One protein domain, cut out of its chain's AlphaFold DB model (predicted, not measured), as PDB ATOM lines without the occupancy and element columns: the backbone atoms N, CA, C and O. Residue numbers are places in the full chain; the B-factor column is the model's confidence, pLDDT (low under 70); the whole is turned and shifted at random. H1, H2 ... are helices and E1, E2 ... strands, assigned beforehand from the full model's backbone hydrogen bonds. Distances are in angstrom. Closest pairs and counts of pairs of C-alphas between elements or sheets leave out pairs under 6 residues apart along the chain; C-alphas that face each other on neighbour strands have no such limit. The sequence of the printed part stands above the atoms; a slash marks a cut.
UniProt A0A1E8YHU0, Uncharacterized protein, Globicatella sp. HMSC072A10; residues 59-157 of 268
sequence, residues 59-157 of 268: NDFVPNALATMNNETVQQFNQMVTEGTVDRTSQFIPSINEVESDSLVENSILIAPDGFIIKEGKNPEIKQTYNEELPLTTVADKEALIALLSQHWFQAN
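What this domain is: This is residues 59 to 157 of the 268 residues of an uncharacterized protein of Globicatella sp. HMSC072A10 (UniProt A0A1E8YHU0). A small sheet of three strands, E1, E2 and E3, makes one wall; H3 lies over this wall, slanting in towards it at its later end, and H2 and H3 meet at their first ends as a V. The later part of H3, residues 149 to 156, reaches the sheet mainly at E3, short H1 grazes it near the start of E1, and H2 lies off the E1 side. The printed part has 99 residues, with H1, H2, E1, E2, E3 and H3 in that order along the chain; the sheet runs E1, E2, E3, all antiparallel. The class is mixed, helices and strands, with under half of the residues in named elements. The whole is compact and rounded, with a radius of gyration of the C-alphas of 12.4 A and spans of 34 by 29 by 23 A.

How they stand to each other: Begin at H1, residues 63 to 67, and go on to H2, residues 71 to 80; the two are apart. Next come E1, residues 108 to 111, E2, residues 115 to 119, and E3, residues 126 to 129, a meander, each strand the antiparallel neighbour of the one before. E1 and E2 form a hairpin at 173 degrees, where you find N 110 and O 117 at 2.8 A. E2 and E3 form another at 174 degrees, with N 118 and O 126 at 2.8 A. H1 only grazes the sheet with residues 64 to 67; its closest C-alphas to E1 are those of Ala 65 and Ser 108, 4.7 A apart. H2 is only just not on the sheet, with 4 pairs of C-alphas within 10 A. Last comes H3, residues 142 to 156, which only grazes the sheet with residues 149 to 156; its closest C-alphas to E3 are those of Trp 153 and Gln 128, 6.2 A apart. H2 and H3 touch only at their ends, H3 with residues 142 to 145 alone, at a steep tilt of 56 degrees, the same way; their closest C-alphas are those of Val 74 and Lys 142, at 6.1 A. H1 and H3 are close but not clearly touching: the C-alphas of Leu 66 and Ile 146 are 7.4 A apart. In H1, H2 and H3 every O i to N i+4 pair is within hydrogen-bond range.

Where its parts are: Find C-alpha 63 at (58.155, -40.387, 6.914), where H1 begins; it spans 6.1 A and H2 spans 14.5 A. E1 starts at C-alpha 108 (56.031, -32.208, 12.841) and measures 10.0 A; E2 measures 13.7 A and E3 10.1 A. H3 runs 21.7 A to C-alpha 156 at (39.077, -38.820, 3.799).

The domain as a whole: The C-alphas farthest apart are those of Glu 83 and Lys 122, at 35.3 A. The printed part has no cut. The links H2 to E1, 27 residues, and E3 to H3, 12 residues, are long. The model's mean pLDDT over the printed part is 82.1; look for values under 70 at residues 88 to 90 and 94 to 103.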
ATOM      1  N   ASN A  59      53.336 -43.432   6.497       87.00
ATOM      2  CA  ASN A  59      54.795 -43.525   6.435       87.00
ATOM      3  C   ASN A  59      55.346 -43.461   5.005       87.00
ATOM      4  O   ASN A  59      56.468 -43.004   4.811       87.00
ATOM      5  N   ASP A  60      54.552 -43.843   4.004       85.06
ATOM      6  CA  ASP A  60      54.943 -43.743   2.595       85.06
ATOM      7  C   ASP A  60      54.884 -42.292   2.072       85.06
ATOM      8  O   ASP A  60      55.461 -41.982   1.032       85.06
ATOM      9  N   PHE A  61      54.191 -41.395   2.786       86.19
ATOM     10  CA  PHE A  61      53.925 -40.014   2.366       86.19
ATOM     11  C   PHE A  61      54.648 -38.970   3.224       86.19
ATOM     12  O   PHE A  61      55.099 -37.956   2.694       86.19
ATOM     13  N   VAL A  62      54.739 -39.202   4.536       90.25
ATOM     14  CA  VAL A  62      55.258 -38.247   5.532       90.25
ATOM     15  C   VAL A  62      56.217 -38.911   6.539       90.25
ATOM     16  O   VAL A  62      55.995 -38.869   7.753       90.25
ATOM     17  N   PRO A  63      57.276 -39.593   6.059       91.25
ATOM     18  CA  PRO A  63      58.155 -40.387   6.914       91.25
ATOM     19  C   PRO A  63      58.905 -39.547   7.953       91.25
ATOM     20  O   PRO A  63      59.122 -40.019   9.069       91.25
ATOM     21  N   ASN A  64      59.301 -38.311   7.628       91.12
ATOM     22  CA  ASN A  64      60.087 -37.492   8.552       91.12
ATOM     23  C   ASN A  64      59.215 -36.951   9.687       91.12
ATOM     24  O   ASN A  64      59.637 -36.970  10.841       91.12
ATOM     25  N   ALA A  65      57.987 -36.530   9.389       88.56
ATOM     26  CA  ALA A  65      57.036 -36.096  10.401       88.56
ATOM     27  C   ALA A  65      56.638 -37.243  11.339       88.56
ATOM     28  O   ALA A  65      56.549 -37.037  12.542       88.56
ATOM     29  N   LEU A  66      56.477 -38.471  10.836       89.12
ATOM     30  CA  LEU A  66      56.186 -39.640  11.683       89.12
ATOM     31  C   LEU A  66      57.413 -40.137  12.462       89.12
ATOM     32  O   LEU A  66      57.275 -40.779  13.510       89.12
ATOM     33  N   ALA A  67      58.628 -39.837  11.996       88.38
ATOM     34  CA  ALA A  67      59.850 -40.160  12.726       88.38
ATOM     35  C   ALA A  67      59.922 -39.436  14.081       88.38
ATOM     36  O   ALA A  67      60.481 -40.001  15.020       88.38
ATOM     37  N   THR A  68      59.293 -38.262  14.212       85.81
ATOM     38  CA  THR A  68      59.252 -37.476  15.459       85.81
ATOM     39  C   THR A  68      58.308 -38.037  16.524       85.81
ATOM     40  O   THR A  68      58.420 -37.676  17.695       85.81
ATOM     41  N   MET A  69      57.412 -38.961  16.158       85.94
ATOM     42  CA  MET A  69      56.575 -39.664  17.128       85.94
ATOM     43  C   MET A  69      57.412 -40.647  17.953       85.94
ATOM     44  O   MET A  69      58.212 -41.416  17.411       85.94
ATOM     45  N   ASN A  70      57.196 -40.659  19.263       86.69
ATOM     46  CA  ASN A  70      57.879 -41.527  20.224       86.69
ATOM     47  C   ASN A  70      56.873 -42.123  21.235       86.69
ATOM     48  O   ASN A  70      55.667 -41.895  21.145       86.69
ATOM     49  N   ASN A  71      57.357 -42.877  22.225       85.31
ATOM     50  CA  ASN A  71      56.485 -43.459  23.254       85.31
ATOM     51  C   ASN A  71      55.782 -42.401  24.123       85.31
ATOM     52  O   ASN A  71      54.684 -42.652  24.612       85.31
ATOM     53  N   GLU A  72      56.371 -41.215  24.296       84.62
ATOM     54  CA  GLU A  72      55.728 -40.103  25.012       84.62
ATOM     55  C   GLU A  72      54.524 -39.577  24.222       84.62
ATOM     56  O   GLU A  72      53.474 -39.312  24.799       84.62
ATOM     57  N   THR A  73      54.633 -39.534  22.890       85.06
ATOM     58  CA  THR A  73      53.526 -39.173  21.991       85.06
ATOM     59  C   THR A  73      52.336 -40.112  22.169       85.06
ATOM     60  O   THR A  73      51.196 -39.664  22.236       85.06
ATOM     61  N   VAL A  74      52.598 -41.418  22.287       87.94
ATOM     62  CA  VAL A  74      51.561 -42.436  22.525       87.94
ATOM     63  C   VAL A  74      50.893 -42.228  23.881       87.94
ATOM     64  O   VAL A  74      49.669 -42.267  23.983       87.94
ATOM     65  N   GLN A  75      51.685 -41.983  24.927       88.06
ATOM     66  CA  GLN A  75      51.159 -41.743  26.270       88.06
ATOM     67  C   GLN A  75      50.268 -40.504  26.316       88.06
ATOM     68  O   GLN A  75      49.173 -40.569  26.867       88.06
ATOM     69  N   GLN A  76      50.706 -39.405  25.706       85.56
ATOM     70  CA  GLN A  76      49.927 -38.174  25.667       85.56
ATOM     71  C   GLN A  76      48.674 -38.322  24.808       85.56
ATOM     72  O   GLN A  76      47.597 -37.956  25.262       85.56
ATOM     73  N   PHE A  77      48.763 -38.951  23.633       88.56
ATOM     74  CA  PHE A  77      47.581 -39.270  22.830       88.56
ATOM     75  C   PHE A  77      46.554 -40.072  23.641       88.56
ATOM     76  O   PHE A  77      45.383 -39.706  23.696       88.56
ATOM     77  N   ASN A  78      46.993 -41.114  24.350       89.12
ATOM     78  CA  ASN A  78      46.110 -41.936  25.177       89.12
ATOM     79  C   ASN A  78      45.478 -41.174  26.351       89.12
ATOM     80  O   ASN A  78      44.395 -41.551  26.785       89.12
ATOM     81  N   GLN A  79      46.136 -40.135  26.874       86.31
ATOM     82  CA  GLN A  79      45.565 -39.260  27.903       86.31
ATOM     83  C   GLN A  79      44.509 -38.310  27.334       86.31
ATOM     84  O   GLN A  79      43.580 -37.940  28.046       86.31
ATOM     85  N   MET A  80      44.647 -37.921  26.066       83.06
ATOM     86  CA  MET A  80      43.703 -37.032  25.391       83.06
ATOM     87  C   MET A  80      42.463 -37.767  24.879       83.06
ATOM     88  O   MET A  80      41.395 -37.166  24.776       83.06
ATOM     89  N   VAL A  81      42.583 -39.053  24.540       84.38
ATOM     90  CA  VAL A  81      41.459 -39.851  24.038       84.38
ATOM     91  C   VAL A  81      40.489 -40.180  25.173       84.38
ATOM     92  O   VAL A  81      40.783 -40.981  26.056       84.38
ATOM     93  N   THR A  82      39.290 -39.606  25.100       78.12
ATOM     94  CA  THR A  82      38.180 -39.862  26.022       78.12
ATOM     95  C   THR A  82      36.933 -40.231  25.214       78.12
ATOM     96  O   THR A  82      36.525 -39.496  24.316       78.12
ATOM     97  N   GLU A  83      36.341 -41.396  25.498       73.75
ATOM     98  CA  GLU A  83      35.068 -41.856  24.899       73.75
ATOM     99  C   GLU A  83      35.011 -41.839  23.353       73.75
ATOM    100  O   GLU A  83      33.959 -41.599  22.765       73.75
ATOM    101  N   GLY A  84      36.122 -42.114  22.663       72.44
ATOM    102  CA  GLY A  84      36.137 -42.145  21.193       72.44
ATOM    103  C   GLY A  84      36.537 -40.829  20.523       72.44
ATOM    104  O   GLY A  84      36.593 -40.775  19.295       72.44
ATOM    105  N   THR A  85      36.829 -39.781  21.299       73.06
ATOM    106  CA  THR A  85      37.209 -38.443  20.813       73.06
ATOM    107  C   THR A  85      38.452 -37.920  21.532       73.06
ATOM    108  O   THR A  85      38.806 -38.422  22.595       73.06
ATOM    109  N   VAL A  86      39.133 -36.927  20.961       75.88
ATOM    110  CA  VAL A  86      40.208 -36.188  21.645       75.88
ATOM    111  C   VAL A  86      39.573 -35.068  22.468       75.88
ATOM    112  O   VAL A  86      38.707 -34.347  21.968       75.88
ATOM    113  N   ASP A  87      39.982 -34.928  23.729       75.69
ATOM    114  CA  ASP A  87      39.489 -33.877  24.616       75.69
ATOM    115  C   ASP A  87      39.661 -32.482  23.990       75.69
ATOM    116  O   ASP A  87      40.732 -32.120  23.506       75.69
ATOM    117  N   ARG A  88      38.599 -31.671  24.047       63.25
ATOM    118  CA  ARG A  88      38.475 -30.376  23.358       63.25
ATOM    119  C   ARG A  88      39.483 -29.322  23.801       63.25
ATOM    120  O   ARG A  88      39.646 -28.328  23.097       63.25
ATOM    121  N   THR A  89      40.128 -29.510  24.947       62.94
ATOM    122  CA  THR A  89      41.134 -28.574  25.464       62.94
ATOM    123  C   THR A  89      42.570 -28.996  25.168       62.94
ATOM    124  O   THR A  89      43.497 -28.228  25.418       62.94
ATOM    125  N   SER A  90      42.758 -30.184  24.593       66.25
ATOM    126  CA  SER A  90      44.064 -30.804  24.439       66.25
ATOM    127  C   SER A  90      44.625 -30.614  23.025       66.25
ATOM    128  O   SER A  90      43.997 -30.984  22.035       66.25
ATOM    129  N   GLN A  91      45.828 -30.046  22.927       70.88
ATOM    130  CA  GLN A  91      46.632 -29.996  21.704       70.88
ATOM    131  C   GLN A  91      48.061 -30.418  22.029       70.88
ATOM    132  O   GLN A  91      48.593 -30.043  23.074       70.88
ATOM    133  N   PHE A  92      48.692 -31.179  21.136       78.44
ATOM    134  CA  PHE A  92      50.091 -31.561  21.308       78.44
ATOM    135  C   PHE A  92      50.828 -31.740  19.981       78.44
ATOM    136  O   PHE A  92      50.284 -32.283  19.017       78.44
ATOM    137  N   ILE A  93      52.092 -31.307  19.966       74.19
ATOM    138  CA  ILE A  93      53.030 -31.483  18.858       74.19
ATOM    139  C   ILE A  93      54.153 -32.426  19.320       74.19
ATOM    140  O   ILE A  93      54.946 -32.032  20.179       74.19
ATOM    141  N   PRO A  94      54.290 -33.643  18.753       68.06
ATOM    142  CA  PRO A  94      55.424 -34.515  19.004       68.06
ATOM    143  C   PRO A  94      56.728 -33.765  18.740       68.06
ATOM    144  O   PRO A  94      56.912 -33.189  17.669       68.06
ATOM    145  N   SER A  95      57.639 -33.813  19.715       60.59
ATOM    146  CA  SER A  95      58.966 -33.170  19.715       60.59
ATOM    147  C   SER A  95      59.050 -31.683  20.078       60.59
ATOM    148  O   SER A  95      60.154 -31.139  20.038       60.59
ATOM    149  N   ILE A  96      57.961 -31.025  20.494       60.44
ATOM    150  CA  ILE A  96      58.027 -29.643  20.998       60.44
ATOM    151  C   ILE A  96      57.456 -29.578  22.419       60.44
ATOM    152  O   ILE A  96      56.303 -29.928  22.646       60.44
ATOM    153  N   ASN A  97      58.274 -29.128  23.378       50.66
ATOM    154  CA  ASN A  97      57.876 -29.003  24.787       50.66
ATOM    155  C   ASN A  97      56.974 -27.785  25.066       50.66
ATOM    156  O   ASN A  97      56.291 -27.775  26.084       50.66
ATOM    157  N   GLU A  98      56.936 -26.792  24.172       47.09
ATOM    158  CA  GLU A  98      56.082 -25.603  24.269       47.09
ATOM    159  C   GLU A  98      55.580 -25.199  22.876       47.09
ATOM    160  O   GLU A  98      56.362 -24.964  21.955       47.09
ATOM    161  N   VAL A  99      54.257 -25.136  22.712       50.47
ATOM    162  CA  VAL A  99      53.599 -24.708  21.471       50.47
ATOM    163  C   VAL A  99      53.657 -23.178  21.390       50.47
ATOM    164  O   VAL A  99      52.690 -22.493  21.704       50.47
ATOM    165  N   GLU A 100      54.800 -22.626  20.989       45.28
ATOM    166  CA  GLU A 100      54.917 -21.218  20.589       45.28
ATOM    167  C   GLU A 100      55.250 -21.128  19.096       45.28
ATOM    168  O   GLU A 100      56.407 -21.252  18.702       45.28
ATOM    169  N   SER A 101      54.222 -20.950  18.259       47.84
ATOM    170  CA  SER A 101      54.228 -20.176  16.998       47.84
ATOM    171  C   SER A 101      53.019 -20.555  16.130       47.84
ATOM    172  O   SER A 101      52.660 -21.727  16.032       47.84
ATOM    173  N   ASP A 102      52.458 -19.572  15.418       54.94
ATOM    174  CA  ASP A 102      51.383 -19.681  14.412       54.94
ATOM    175  C   ASP A 102      51.715 -20.595  13.201       54.94
ATOM    176  O   ASP A 102      50.938 -20.690  12.248       54.94
ATOM    177  N   SER A 103      52.870 -21.270  13.200       62.94
ATOM    178  CA  SER A 103      53.334 -22.143  12.121       62.94
ATOM    179  C   SER A 103      53.907 -23.453  12.657       62.94
ATOM    180  O   SER A 103      54.825 -23.434  13.481       62.94
ATOM    181  N   LEU A 104      53.441 -24.583  12.122       72.12
ATOM    182  CA  LEU A 104      53.997 -25.897  12.439       72.12
ATOM    183  C   LEU A 104      55.468 -25.994  12.029       72.12
ATOM    184  O   LEU A 104      55.841 -25.627  10.911       72.12
ATOM    185  N   VAL A 105      56.290 -26.526  12.934       80.94
ATOM    186  CA  VAL A 105      57.708 -26.804  12.678       80.94
ATOM    187  C   VAL A 105      57.834 -27.835  11.552       80.94
ATOM    188  O   VAL A 105      56.975 -28.703  11.385       80.94
ATOM    189  N   GLU A 106      58.891 -27.745  10.744       84.50
ATOM    190  CA  GLU A 106      59.155 -28.739   9.699       84.50
ATOM    191  C   GLU A 106      59.273 -30.151  10.297       84.50
ATOM    192  O   GLU A 106      59.908 -30.341  11.332       84.50
ATOM    193  N   ASN A 107      58.698 -31.146   9.614       87.69
ATOM    194  CA  ASN A 107      58.670 -32.546  10.050       87.69
ATOM    195  C   ASN A 107      57.972 -32.734  11.407       87.69
ATOM    196  O   ASN A 107      58.459 -33.474  12.254       87.69
ATOM    197  N   SER A 108      56.827 -32.083  11.615       86.81
ATOM    198  CA  SER A 108      56.031 -32.208  12.841       86.81
ATOM    199  C   SER A 108      54.591 -32.622  12.553       86.81
ATOM    200  O   SER A 108      54.094 -32.521  11.425       86.81
ATOM    201  N   ILE A 109      53.920 -33.114  13.591       87.88
ATOM    202  CA  ILE A 109      52.508 -33.494  13.556       87.88
ATOM    203  C   ILE A 109      51.814 -32.744  14.686       87.88
ATOM    204  O   ILE A 109      52.310 -32.727  15.791       87.88
ATOM    205  N   LEU A 110      50.678 -32.109  14.458       88.06
ATOM    206  CA  LEU A 110      49.844 -31.566  15.526       88.06
ATOM    207  C   LEU A 110      48.636 -32.467  15.677       88.06
ATOM    208  O   LEU A 110      47.931 -32.699  14.699       88.06
ATOM    209  N   ILE A 111      48.401 -32.955  16.889       86.56
ATOM    210  CA  ILE A 111      47.182 -33.669  17.260       86.56
ATOM    211  C   ILE A 111      46.293 -32.670  17.999       86.56
ATOM    212  O   ILE A 111      46.705 -32.098  19.010       86.56
ATOM    213  N   ALA A 112      45.102 -32.438  17.462       85.50
ATOM    214  CA  ALA A 112      44.109 -31.500  17.963       85.50
ATOM    215  C   ALA A 112      42.746 -32.206  18.118       85.50
ATOM    216  O   ALA A 112      42.574 -33.326  17.639       85.50
ATOM    217  N   PRO A 113      41.752 -31.590  18.775       81.31
ATOM    218  CA  PRO A 113      40.478 -32.255  19.056       81.31
ATOM    219  C   PRO A 113      39.650 -32.601  17.814       81.31
ATOM    220  O   PRO A 113      38.930 -33.597  17.786       81.31
ATOM    221  N   ASP A 114      39.735 -31.763  16.786       84.00
ATOM    222  CA  ASP A 114      39.000 -31.879  15.528       84.00
ATOM    223  C   ASP A 114      39.753 -32.694  14.468       84.00
ATOM    224  O   ASP A 114      39.166 -33.110  13.467       84.00
ATOM    225  N   GLY A 115      41.040 -32.964  14.677       88.31
ATOM    226  CA  GLY A 115      41.856 -33.651  13.697       88.31
ATOM    227  C   GLY A 115      43.346 -33.555  13.966       88.31
ATOM    228  O   GLY A 115      43.804 -33.268  15.066       88.31
ATOM    229  N   PHE A 116      44.129 -33.784  12.924       90.00
ATOM    230  CA  PHE A 116      45.572 -33.641  12.980       90.00
ATOM    231  C   PHE A 116      46.106 -32.898  11.765       90.00
ATOM    232  O   PHE A 116      45.517 -32.915  10.679       90.00
ATOM    233  N   ILE A 117      47.243 -32.238  11.957       90.19
ATOM    234  CA  ILE A 117      47.940 -31.499  10.912       90.19
ATOM    235  C   ILE A 117      49.347 -32.057  10.778       90.19
ATOM    236  O   ILE A 117      50.053 -32.183  11.769       90.19
ATOM    237  N   ILE A 118      49.771 -32.383   9.562       89.75
ATOM    238  CA  ILE A 118      51.114 -32.901   9.291       89.75
ATOM    239  C   ILE A 118      51.887 -31.890   8.458       89.75
ATOM    240  O   ILE A 118      51.416 -31.445   7.408       89.75
ATOM    241  N   LYS A 119      53.103 -31.572   8.901       89.62
ATOM    242  CA  LYS A 119      54.066 -30.751   8.174       89.62
ATOM    243  C   LYS A 119      55.279 -31.598   7.807       89.62
ATOM    244  O   LYS A 119      56.099 -31.893   8.662       89.62
ATOM    245  N   GLU A 120      55.421 -31.952   6.532       89.69
ATOM    246  CA  GLU A 120      56.564 -32.723   6.014       89.69
ATOM    247  C   GLU A 120      57.507 -31.801   5.226       89.69
ATOM    248  O   GLU A 120      57.211 -31.402   4.096       89.69
ATOM    249  N   GLY A 121      58.640 -31.426   5.823       87.62
ATOM    250  CA  GLY A 121      59.597 -30.479   5.251       87.62
ATOM    251  C   GLY A 121      58.934 -29.188   4.759       87.62
ATOM    252  O   GLY A 121      58.124 -28.571   5.452       87.62
ATOM    253  N   LYS A 122      59.241 -28.796   3.517       86.88
ATOM    254  CA  LYS A 122      58.685 -27.596   2.865       86.88
ATOM    255  C   LYS A 122      57.357 -27.838   2.139       86.88
ATOM    256  O   LYS A 122      56.860 -26.927   1.479       86.88
ATOM    257  N   ASN A 123      56.779 -29.035   2.243       86.06
ATOM    258  CA  ASN A 123      55.512 -29.345   1.587       86.06
ATOM    259  C   ASN A 123      54.343 -28.584   2.248       86.06
ATOM    260  O   ASN A 123      54.456 -28.139   3.402       86.06
ATOM    261  N   PRO A 124      53.217 -28.405   1.533       86.88
ATOM    262  CA  PRO A 124      51.981 -27.911   2.129       86.88
ATOM    263  C   PRO A 124      51.543 -28.766   3.324       86.88
ATOM    264  O   PRO A 124      51.770 -29.975   3.345       86.88
ATOM    265  N   GLU A 125      50.909 -28.133   4.309       88.25
ATOM    266  CA  GLU A 125      50.349 -28.830   5.468       88.25
ATOM    267  C   GLU A 125      49.212 -29.763   5.049       88.25
ATOM    268  O   GLU A 125      48.305 -29.370   4.312       88.25
ATOM    269  N   ILE A 126      49.232 -30.988   5.568       87.19
ATOM    270  CA  ILE A 126      48.130 -31.936   5.426       87.19
ATOM    271  C   ILE A 126      47.235 -31.760   6.644       87.19
ATOM    272  O   ILE A 126      47.616 -32.155   7.740       87.19
ATOM    273  N   LYS A 127      46.054 -31.171   6.455       89.62
ATOM    274  CA  LYS A 127      45.035 -31.022   7.502       89.62
ATOM    275  C   LYS A 127      44.007 -32.130   7.354       89.62
ATOM    276  O   LYS A 127      43.424 -32.277   6.281       89.62
ATOM    277  N   GLN A 128      43.794 -32.898   8.413       89.94
ATOM    278  CA  GLN A 128      42.916 -34.055   8.393       89.94
ATOM    279  C   GLN A 128      41.968 -34.042   9.585       89.94
ATOM    280  O   GLN A 128      42.402 -34.174  10.720       89.94
ATOM    281  N   THR A 129      40.667 -33.956   9.319       89.00
ATOM    282  CA  THR A 129      39.619 -34.103  10.338       89.00
ATOM    283  C   THR A 129      39.441 -35.574  10.709       89.00
ATOM    284  O   THR A 129      39.561 -36.453   9.845       89.00
ATOM    285  N   TYR A 130      39.141 -35.861  11.974       86.88
ATOM    286  CA  TYR A 130      38.741 -37.212  12.366       86.88
ATOM    287  C   TYR A 130      37.430 -37.620  11.691       86.88
ATOM    288  O   TYR A 130      36.585 -36.794  11.358       86.88
ATOM    289  N   ASN A 131      37.279 -38.919  11.450       83.81
ATOM    290  CA  ASN A 131      36.068 -39.457  10.847       83.81
ATOM    291  C   ASN A 131      35.156 -39.904  11.990       83.81
ATOM    292  O   ASN A 131      35.569 -40.743  12.781       83.81
ATOM    293  N   GLU A 132      33.944 -39.356  12.063       79.62
ATOM    294  CA  GLU A 132      32.974 -39.653  13.126       79.62
ATOM    295  C   GLU A 132      32.546 -41.131  13.158       79.62
ATOM    296  O   GLU A 132      32.185 -41.650  14.212       79.62
ATOM    297  N   GLU A 133      32.631 -41.838  12.027       81.94
ATOM    298  CA  GLU A 133      32.320 -43.271  11.931       81.94
ATOM    299  C   GLU A 133      33.461 -44.170  12.447       81.94
ATOM    300  O   GLU A 133      33.289 -45.384  12.584       81.94
ATOM    301  N   LEU A 134      34.633 -43.593  12.730       82.75
ATOM    302  CA  LEU A 134      35.823 -44.272  13.240       82.75
ATOM    303  C   LEU A 134      36.182 -43.698  14.618       82.75
ATOM    304  O   LEU A 134      36.879 -42.688  14.693       82.75
ATOM    305  N   PRO A 135      35.715 -44.308  15.719       82.88
ATOM    306  CA  PRO A 135      36.022 -43.809  17.053       82.88
ATOM    307  C   PRO A 135      37.520 -43.936  17.348       82.88
ATOM    308  O   PRO A 135      38.143 -44.958  17.049       82.88
ATOM    309  N   LEU A 136      38.088 -42.913  17.984       85.25
ATOM    310  CA  LEU A 136      39.477 -42.925  18.430       85.25
ATOM    311  C   LEU A 136      39.623 -43.848  19.639       85.25
ATOM    312  O   LEU A 136      38.926 -43.707  20.640       85.25
ATOM    313  N   THR A 137      40.556 -44.788  19.569       87.44
ATOM    314  CA  THR A 137      40.869 -45.688  20.681       87.44
ATOM    315  C   THR A 137      42.266 -45.416  21.196       87.44
ATOM    316  O   THR A 137      43.137 -44.978  20.447       87.44
ATOM    317  N   THR A 138      42.504 -45.738  22.465       88.94
ATOM    318  CA  THR A 138      43.869 -45.789  22.981       88.94
ATOM    319  C   THR A 138      44.679 -46.841  22.222       88.94
ATOM    320  O   THR A 138      44.149 -47.848  21.744       88.94
ATOM    321  N   VAL A 139      45.974 -46.588  22.077       91.38
ATOM    322  CA  VAL A 139      46.899 -47.405  21.284       91.38
ATOM    323  C   VAL A 139      48.089 -47.839  22.131       91.38
ATOM    324  O   VAL A 139      48.494 -47.143  23.061       91.38
ATOM    325  N   ALA A 140      48.626 -49.023  21.843       89.81
ATOM    326  CA  ALA A 140      49.676 -49.628  22.661       89.81
ATOM    327  C   ALA A 140      51.062 -49.017  22.405       89.81
ATOM    328  O   ALA A 140      51.847 -48.849  23.338       89.81
ATOM    329  N   ASP A 141      51.355 -48.697  21.147       91.31
ATOM    330  CA  ASP A 141      52.676 -48.292  20.682       91.31
ATOM    331  C   ASP A 141      52.592 -47.273  19.533       91.31
ATOM    332  O   ASP A 141      51.511 -46.860  19.090       91.31
ATOM    333  N   LYS A 142      53.770 -46.825  19.090       90.06
ATOM    334  CA  LYS A 142      53.931 -45.833  18.028       90.06
ATOM    335  C   LYS A 142      53.322 -46.335  16.721       90.06
ATOM    336  O   LYS A 142      52.632 -45.585  16.038       90.06
ATOM    337  N   GLU A 143      53.578 -47.582  16.361       90.62
ATOM    338  CA  GLU A 143      53.124 -48.201  15.121       90.62
ATOM    339  C   GLU A 143      51.593 -48.261  15.062       90.62
ATOM    340  O   GLU A 143      51.003 -47.942  14.027       90.62
ATOM    341  N   ALA A 144      50.943 -48.586  16.179       90.06
ATOM    342  CA  ALA A 144      49.492 -48.571  16.319       90.06
ATOM    343  C   ALA A 144      48.912 -47.153  16.195       90.06
ATOM    344  O   ALA A 144      47.890 -46.976  15.529       90.06
ATOM    345  N   LEU A 145      49.574 -46.135  16.760       90.31
ATOM    346  CA  LEU A 145      49.176 -44.734  16.569       90.31
ATOM    347  C   LEU A 145      49.279 -44.316  15.096       90.31
ATOM    348  O   LEU A 145      48.338 -43.744  14.543       90.31
ATOM    349  N   ILE A 146      50.396 -44.640  14.436       90.19
ATOM    350  CA  ILE A 146      50.597 -44.354  13.008       90.19
ATOM    351  C   ILE A 146      49.522 -45.053  12.174       90.19
ATOM    352  O   ILE A 146      48.970 -44.438  11.260       90.19
ATOM    353  N   ALA A 147      49.190 -46.307  12.482       90.06
ATOM    354  CA  ALA A 147      48.147 -47.056  11.786       90.06
ATOM    355  C   ALA A 147      46.759 -46.417  11.956       90.06
ATOM    356  O   ALA A 147      46.026 -46.284  10.973       90.06
ATOM    357  N   LEU A 148      46.424 -45.963  13.166       89.81
ATOM    358  CA  LEU A 148      45.165 -45.279  13.460       89.81
ATOM    359  C   LEU A 148      45.053 -43.957  12.686       89.81
ATOM    360  O   LEU A 148      44.079 -43.740  11.962       89.81
ATOM    361  N   LEU A 149      46.078 -43.098  12.747       90.19
ATOM    362  CA  LEU A 149      46.101 -41.839  11.990       90.19
ATOM    363  C   LEU A 149      46.066 -42.091  10.474       90.19
ATOM    364  O   LEU A 149      45.370 -41.389   9.736       90.19
ATOM    365  N   SER A 150      46.752 -43.139  10.014       90.56
ATOM    366  CA  SER A 150      46.744 -43.567   8.612       90.56
ATOM    367  C   SER A 150      45.353 -43.967   8.140       90.56
ATOM    368  O   SER A 150      44.963 -43.625   7.025       90.56
ATOM    369  N   GLN A 151      44.576 -44.653   8.980       89.00
ATOM    370  CA  GLN A 151      43.202 -45.035   8.659       89.00
ATOM    371  C   GLN A 151      42.298 -43.806   8.511       89.00
ATOM    372  O   GLN A 151      41.556 -43.711   7.531       89.00
ATOM    373  N   HIS A 152      42.405 -42.838   9.424       89.44
ATOM    374  CA  HIS A 152      41.653 -41.584   9.344       89.44
ATOM    375  C   HIS A 152      42.003 -40.770   8.095       89.44
ATOM    376  O   HIS A 152      41.107 -40.349   7.360       89.44
ATOM    377  N   TRP A 153      43.295 -40.603   7.807       89.94
ATOM    378  CA  TRP A 153      43.750 -39.911   6.601       89.94
ATOM    379  C   TRP A 153      43.323 -40.624   5.318       89.94
ATOM    380  O   TRP A 153      42.840 -39.982   4.378       89.94
ATOM    381  N   PHE A 154      43.455 -41.953   5.283       89.12
ATOM    382  CA  PHE A 154      43.090 -42.746   4.117       89.12
ATOM    383  C   PHE A 154      41.606 -42.630   3.796       89.12
ATOM    384  O   PHE A 154      41.271 -42.506   2.627       89.12
ATOM    385  N   GLN A 155      40.709 -42.646   4.785       84.94
ATOM    386  CA  GLN A 155      39.269 -42.579   4.515       84.94
ATOM    387  C   GLN A 155      38.855 -41.252   3.877       84.94
ATOM    388  O   GLN A 155      38.127 -41.251   2.884       84.94
ATOM    389  N   ALA A 156      39.376 -40.129   4.374       86.00
ATOM    390  CA  ALA A 156      39.077 -38.820   3.799       86.00
ATOM    391  C   ALA A 156      39.682 -38.628   2.401       86.00
ATOM    392  O   ALA A 156      39.084 -37.984   1.543       86.00
ATOM    393  N   ASN A 157      40.845 -39.232   2.144       87.00
ATOM    394  CA  ASN A 157      41.568 -39.100   0.877       87.00
ATOM    395  C   ASN A 157      41.443 -40.341  -0.017       87.00
ATOM    396  O   ASN A 157      42.187 -40.489  -0.991       87.00
TER     397      ASN A 157